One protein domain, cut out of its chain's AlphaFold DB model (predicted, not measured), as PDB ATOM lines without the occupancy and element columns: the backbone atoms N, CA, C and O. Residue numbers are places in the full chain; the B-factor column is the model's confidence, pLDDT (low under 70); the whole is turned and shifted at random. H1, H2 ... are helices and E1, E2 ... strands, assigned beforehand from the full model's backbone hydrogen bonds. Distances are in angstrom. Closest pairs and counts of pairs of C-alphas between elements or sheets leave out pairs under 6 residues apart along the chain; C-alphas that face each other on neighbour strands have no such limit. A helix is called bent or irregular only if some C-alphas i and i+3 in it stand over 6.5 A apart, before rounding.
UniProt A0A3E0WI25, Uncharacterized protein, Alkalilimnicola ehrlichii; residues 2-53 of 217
ATOM      1  N   PRO A   2     132.934 151.991  80.047       62.81
ATOM      2  CA  PRO A   2     131.702 151.316  79.644       62.81
ATOM      3  C   PRO A   2     130.691 152.344  79.115       62.81
ATOM      4  O   PRO A   2     130.527 153.427  79.682       62.81
ATOM      5  N   ARG A   3     130.052 152.044  77.979       72.38
ATOM      6  CA  ARG A   3     129.018 152.916  77.409       72.38
ATOM      7  C   ARG A   3     127.787 152.846  78.314       72.38
ATOM      8  O   ARG A   3     127.240 151.772  78.511       72.38
ATOM      9  N   ILE A   4     127.362 153.994  78.843       84.12
ATOM     10  CA  ILE A   4     126.135 154.111  79.642       84.12
ATOM     11  C   ILE A   4     124.939 153.756  78.755       84.12
ATOM     12  O   ILE A   4     124.760 154.400  77.711       84.12
ATOM     13  N   ASP A   5     124.150 152.771  79.185       87.38
ATOM     14  CA  ASP A   5     122.854 152.428  78.601       87.38
ATOM     15  C   ASP A   5     121.861 153.573  78.840       87.38
ATOM     16  O   ASP A   5     121.686 154.056  79.961       87.38
ATOM     17  N   ARG A   6     121.259 154.065  77.756       88.12
ATOM     18  CA  ARG A   6     120.307 155.184  77.771       88.12
ATOM     19  C   ARG A   6     118.857 154.722  77.696       88.12
ATOM     20  O   ARG A   6     117.975 155.574  77.599       88.12
ATOM     21  N   THR A   7     118.594 153.419  77.717       92.44
ATOM     22  CA  THR A   7     117.243 152.853  77.671       92.44
ATOM     23  C   THR A   7     116.361 153.447  78.778       92.44
ATOM     24  O   THR A   7     116.794 153.631  79.911       92.44
ATOM     25  N   GLY A   8     115.133 153.841  78.431       92.44
ATOM     26  CA  GLY A   8     114.184 154.485  79.345       92.44
ATOM     27  C   GLY A   8     114.388 155.990  79.560       92.44
ATOM     28  O   GLY A   8     113.472 156.661  80.033       92.44
ATOM     29  N   GLN A   9     115.527 156.568  79.163       93.12
ATOM     30  CA  GLN A   9     115.740 158.013  79.295       93.12
ATOM     31  C   GLN A   9     114.860 158.803  78.315       93.12
ATOM     32  O   GLN A   9     114.671 158.407  77.160       93.12
ATOM     33  N   LYS A  10     114.367 159.967  78.760       94.50
ATOM     34  CA  LYS A  10     113.546 160.891  77.962       94.50
ATOM     35  C   LYS A  10     114.278 162.209  77.700       94.50
ATOM     36  O   LYS A  10     114.841 162.812  78.607       94.50
ATOM     37  N   VAL A  11     114.232 162.681  76.454       92.38
ATOM     38  CA  VAL A  11     114.753 163.987  76.020       92.38
ATOM     39  C   VAL A  11     113.711 164.681  75.154       92.38
ATOM     40  O   VAL A  11     113.417 164.253  74.038       92.38
ATOM     41  N   GLY A  12     113.159 165.788  75.656       92.06
ATOM     42  CA  GLY A  12     112.038 166.465  75.000       92.06
ATOM     43  C   GLY A  12     110.834 165.529  74.900       92.06
ATOM     44  O   GLY A  12     110.333 165.077  75.923       92.06
ATOM     45  N   SER A  13     110.402 165.215  73.676       94.50
ATOM     46  CA  SER A  13     109.294 164.282  73.417       94.50
ATOM     47  C   SER A  13     109.753 162.882  73.000       94.50
ATOM     48  O   SER A  13     108.934 162.105  72.525       94.50
ATOM     49  N   LEU A  14     111.051 162.570  73.092       95.75
ATOM     50  CA  LEU A  14     111.629 161.296  72.655       95.75
ATOM     51  C   LEU A  14     112.086 160.467  73.859       95.75
ATOM     52  O   LEU A  14     112.870 160.952  74.672       95.75
ATOM     53  N   THR A  15     111.657 159.209  73.926       96.50
ATOM     54  CA  THR A  15     112.052 158.231  74.951       96.50
ATOM     55  C   THR A  15     112.856 157.104  74.313       96.50
ATOM     56  O   THR A  15     112.419 156.525  73.317       96.50
ATOM     57  N   ALA A  16     114.034 156.785  74.850       95.38
ATOM     58  CA  ALA A  16     114.863 155.676  74.377       95.38
ATOM     59  C   ALA A  16     114.204 154.319  74.666       95.38
ATOM     60  O   ALA A  16     113.886 154.013  75.811       95.38
ATOM     61  N   LEU A  17     114.023 153.505  73.622       94.69
ATOM     62  CA  LEU A  17     113.481 152.147  73.730       94.69
ATOM     63  C   LEU A  17     114.580 151.096  73.832       94.69
ATOM     64  O   LEU A  17     114.477 150.180  74.631       94.69
ATOM     65  N   THR A  18     115.589 151.201  72.970       92.31
ATOM     66  CA  THR A  18     116.671 150.220  72.892       92.31
ATOM     67  C   THR A  18     117.967 150.925  72.562       92.31
ATOM     68  O   THR A  18     118.059 151.623  71.541       92.31
ATOM     69  N   ASP A  19     118.966 150.689  73.396       88.38
ATOM     70  CA  ASP A  19     120.319 151.166  73.211       88.38
ATOM     71  C   ASP A  19     121.262 149.990  72.895       88.38
ATOM     72  O   ASP A  19     121.659 149.229  73.768       88.38
ATOM     73  N   THR A  20     121.645 149.841  71.627       83.12
ATOM     74  CA  THR A  20     122.597 148.804  71.185       83.12
ATOM     75  C   THR A  20     124.059 149.219  71.362       83.12
ATOM     76  O   THR A  20     124.967 148.565  70.856       83.12
ATOM     77  N   GLY A  21     124.315 150.363  72.000       78.38
ATOM     78  CA  GLY A  21     125.646 150.947  72.089       78.38
ATOM     79  C   GLY A  21     126.119 151.623  70.800       78.38
ATOM     80  O   GLY A  21     127.214 152.178  70.812       78.38
ATOM     81  N   SER A  22     125.343 151.617  69.710       83.44
ATOM     82  CA  SER A  22     125.729 152.227  68.426       83.44
ATOM     83  C   SER A  22     125.638 153.766  68.433       83.44
ATOM     84  O   SER A  22     125.182 154.380  69.406       83.44
ATOM     85  N   ASP A  23     126.057 154.401  67.330       88.50
ATOM     86  CA  ASP A  23     125.906 155.849  67.116       88.50
ATOM     87  C   ASP A  23     124.445 156.283  66.957       88.50
ATOM     88  O   ASP A  23     124.135 157.474  67.054       88.50
ATOM     89  N   GLN A  24     123.539 155.326  66.752       91.75
ATOM     90  CA  GLN A  24     122.104 155.545  66.700       91.75
ATOM     91  C   GLN A  24     121.392 154.824  67.847       91.75
ATOM     92  O   GLN A  24     121.785 153.751  68.298       91.75
ATOM     93  N   ILE A  25     120.315 155.435  68.323       92.62
ATOM     94  CA  ILE A  25     119.454 154.907  69.375       92.62
ATOM     95  C   ILE A  25     118.006 154.953  68.899       92.62
ATOM     96  O   ILE A  25     117.569 155.923  68.269       92.62
ATOM     97  N   LYS A  26     117.263 153.875  69.158       94.62
ATOM     98  CA  LYS A  26     115.853 153.779  68.782       94.62
ATOM     99  C   LYS A  26     115.028 154.488  69.846       94.62
ATOM    100  O   LYS A  26     115.028 154.075  71.007       94.62
ATOM    101  N   CYS A  27     114.318 155.539  69.455       95.31
ATOM    102  CA  CYS A  27     113.461 156.298  70.361       95.31
ATOM    103  C   CYS A  27     112.007 156.277  69.895       95.31
ATOM    104  O   CYS A  27     111.724 156.305  68.694       95.31
ATOM    105  N   ARG A  28     111.086 156.288  70.858       96.12
ATOM    106  CA  ARG A  28     109.652 156.509  70.664       96.12
ATOM    107  C   ARG A  28     109.316 157.958  70.983       96.12
ATOM    108  O   ARG A  28     109.699 158.461  72.031       96.12
ATOM    109  N   CYS A  29     108.609 158.621  70.080       96.12
ATOM    110  CA  CYS A  29     108.050 159.944  70.321       96.12
ATOM    111  C   CYS A  29     106.745 159.847  71.122       96.12
ATOM    112  O   CYS A  29     106.032 158.852  70.994       96.12
ATOM    113  N   ASP A  30     106.381 160.903  71.849       95.69
ATOM    114  CA  ASP A  30     105.089 161.014  72.547       95.69
ATOM    115  C   ASP A  30     103.889 160.819  71.589       95.69
ATOM    116  O   ASP A  30     102.857 160.291  71.984       95.69
ATOM    117  N   CYS A  31     104.038 161.139  70.293       93.25
ATOM    118  CA  CYS A  31     103.022 160.850  69.267       93.25
ATOM    119  C   CYS A  31     102.936 159.367  68.843       93.25
ATOM    120  O   CYS A  31     102.243 159.035  67.887       93.25
ATOM    121  N   GLY A  32     103.703 158.481  69.479       93.75
ATOM    122  CA  GLY A  32     103.765 157.050  69.182       93.75
ATOM    123  C   GLY A  32     104.763 156.654  68.092       93.75
ATOM    124  O   GLY A  32     105.104 155.478  67.995       93.75
ATOM    125  N   HIS A  33     105.281 157.599  67.303       93.38
ATOM    126  CA  HIS A  33     106.184 157.278  66.196       93.38
ATOM    127  C   HIS A  33     107.571 156.845  66.686       93.38
ATOM    128  O   HIS A  33     108.168 157.508  67.537       93.38
ATOM    129  N   VAL A  34     108.107 155.767  66.116       94.56
ATOM    130  CA  VAL A  34     109.421 155.219  66.475       94.56
ATOM    131  C   VAL A  34     110.418 155.517  65.362       94.56
ATOM    132  O   VAL A  34     110.102 155.367  64.187       94.56
ATOM    133  N   GLY A  35     111.625 155.948  65.725       92.00
ATOM    134  CA  GLY A  35     112.673 156.272  64.760       92.00
ATOM    135  C   GLY A  35     114.076 156.094  65.329       92.00
ATOM    136  O   GLY A  35     114.251 155.900  66.533       92.00
ATOM    137  N   LEU A  36     115.066 156.162  64.442       92.94
ATOM    138  CA  LEU A  36     116.482 156.154  64.793       92.94
ATOM    139  C   LEU A  36     116.969 157.597  64.949       92.94
ATOM    140  O   LEU A  36     116.769 158.427  64.062       92.94
ATOM    141  N   TYR A  37     117.600 157.884  66.081       92.12
ATOM    142  CA  TYR A  37     118.141 159.200  66.416       92.12
ATOM    143  C   TYR A  37     119.617 159.071  66.768       92.12
ATOM    144  O   TYR A  37     120.043 158.008  67.218       92.12
ATOM    145  N   PRO A  38     120.427 160.126  66.591       91.94
ATOM    146  CA  PRO A  38     121.823 160.063  66.982       91.94
ATOM    147  C   PRO A  38     121.928 159.911  68.503       91.94
ATOM    148  O   PRO A  38     121.247 160.603  69.261       91.94
ATOM    149  N   ARG A  39     122.821 159.035  68.969       90.38
ATOM    150  CA  ARG A  39     123.036 158.764  70.398       90.38
ATOM    151  C   ARG A  39     123.320 160.046  71.175       90.38
ATOM    152  O   ARG A  39     122.893 160.184  72.320       90.38
ATOM    153  N   ASN A  40     124.021 161.003  70.559       90.38
ATOM    154  CA  ASN A  40     124.358 162.290  71.168       90.38
ATOM    155  C   ASN A  40     123.139 163.159  71.536       90.38
ATOM    156  O   ASN A  40     123.343 164.127  72.261       90.38
ATOM    157  N   LEU A  41     121.912 162.787  71.144       91.44
ATOM    158  CA  LEU A  41     120.648 163.407  71.563       91.44
ATOM    159  C   LEU A  41     120.564 163.633  73.083       91.44
ATOM    160  O   LEU A  41     120.073 164.671  73.515       91.44
ATOM    161  N   PHE A  42     121.081 162.697  73.888       89.12
ATOM    162  CA  PHE A  42     121.063 162.782  75.359       89.12
ATOM    163  C   PHE A  42     122.258 163.542  75.955       89.12
ATOM    164  O   PHE A  42     122.425 163.576  77.170       89.12
ATOM    165  N   LYS A  43     123.135 164.135  75.134       90.06
ATOM    166  CA  LYS A  43     124.197 165.018  75.641       90.06
ATOM    167  C   LYS A  43     123.628 166.426  75.892       90.06
ATOM    168  O   LYS A  43     122.888 166.924  75.042       90.06
ATOM    169  N   PRO A  44     124.037 167.129  76.965       87.62
ATOM    170  CA  PRO A  44     123.614 168.513  77.221       87.62
ATOM    171  C   PRO A  44     123.925 169.488  76.070       87.62
ATOM    172  O   PRO A  44     123.188 170.448  75.837       87.62
ATOM    173  N   SER A  45     124.991 169.221  75.307       90.75
ATOM    174  CA  SER A  45     125.412 170.026  74.156       90.75
ATOM    175  C   SER A  45     124.559 169.834  72.897       90.75
ATOM    176  O   SER A  45     124.739 170.565  71.925       90.75
ATOM    177  N   TYR A  46     123.611 168.890  72.877       90.88
ATOM    178  CA  TYR A  46     122.785 168.647  71.698       90.88
ATOM    179  C   TYR A  46     121.802 169.799  71.440       90.88
ATOM    180  O   TYR A  46     120.941 170.121  72.270       90.88
ATOM    181  N   ARG A  47     121.921 170.396  70.249       88.56
ATOM    182  CA  ARG A  47     121.096 171.513  69.749       88.56
ATOM    183  C   ARG A  47     120.131 171.109  68.624       88.56
ATOM    184  O   ARG A  47     119.512 171.968  68.010       88.56
ATOM    185  N   GLY A  48     120.022 169.816  68.325       88.56
ATOM    186  CA  GLY A  48     119.137 169.318  67.276       88.56
ATOM    187  C   GLY A  48     117.685 169.107  67.734       88.56
ATOM    188  O   GLY A  48     117.329 169.400  68.881       88.56
ATOM    189  N   PRO A  49     116.830 168.582  66.841       88.94
ATOM    190  CA  PRO A  49     115.426 168.329  67.134       88.94
ATOM    191  C   PRO A  49     115.226 167.290  68.247       88.94
ATOM    192  O   PRO A  49     115.738 166.179  68.175       88.94
ATOM    193  N   ARG A  50     114.406 167.635  69.248       92.56
ATOM    194  CA  ARG A  50     114.001 166.750  70.364       92.56
ATOM    195  C   ARG A  50     112.574 166.200  70.206       92.56
ATOM    196  O   ARG A  50     111.889 165.912  71.185       92.56
ATOM    197  N   LYS A  51     112.102 166.139  68.959       92.75
ATOM    198  CA  LYS A  51     110.786 165.646  68.526       92.75
ATOM    199  C   LYS A  51     110.970 164.844  67.239       92.75
ATOM    200  O   LYS A  51     111.963 165.037  66.537       92.75
ATOM    201  N   CYS A  52     110.017 163.974  66.910       92.00
ATOM    202  CA  CYS A  52     110.090 163.215  65.664       92.00
ATOM    203  C   CYS A  52     109.850 164.080  64.421       92.00
ATOM    204  O   CYS A  52     109.255 165.158  64.492       92.00
ATOM    205  N   SER A  53     110.267 163.562  63.264       90.56
ATOM    206  CA  SER A  53     110.085 164.210  61.960       90.56
ATOM    207  C   SER A  53     108.624 164.543  61.652       90.56
ATOM    208  O   SER A  53     108.365 165.567  61.031       90.56
TER     209      SER A  53
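What this domain is: This is residues 2 to 53 of the 217 residues of an uncharacterized protein of Alkalilimnicola ehrlichii (UniProt A0A3E0WI25). Little regular structure is present: a small twisted sheet of three strands has one short helix, H1, beside it, and loops make up the rest. Residues 43 to 53 loop away from H1 and fold back. The 52 printed residues run E1, E2, E3, H1, mostly strand, with under half in named elements. The whole is compact, with radius of gyration 10.0 A and spans of 32 by 22 by 15 A.

How they stand to each other: E2, residues 24 to 29, is antiparallel to both E1, residues 14 to 18, and E3, residues 34 to 38, a meander, each strand the antiparallel neighbour of the one before. N 15 and O 28 are 2.8 A apart, N 27 and O 35 2.9 A, within hydrogen-bond range. H1, residues 39 to 42, is on the sheet, over none of its strands, at a height of 6.1 A. H1 is too short for any O i to N i+4 pair; its one O i to N i+3 pair is within range.

Where its parts are: E1 begins at C-alpha 14 (111.629, 161.296, 72.655) and spans 12.2 A, E2 15.2 A and E3 13.3 A. H1 ends at C-alpha 42 (121.063, 162.782, 75.359); it is only just irregular, C-alphas 39 and 42 being 6.7 A apart.

The domain as a whole: The farthest C-alphas, of Pro 2 and Cys 31, are 32.0 A apart. The printed part has no cut and no long link; only residue 2 is under 70 in pLDDT.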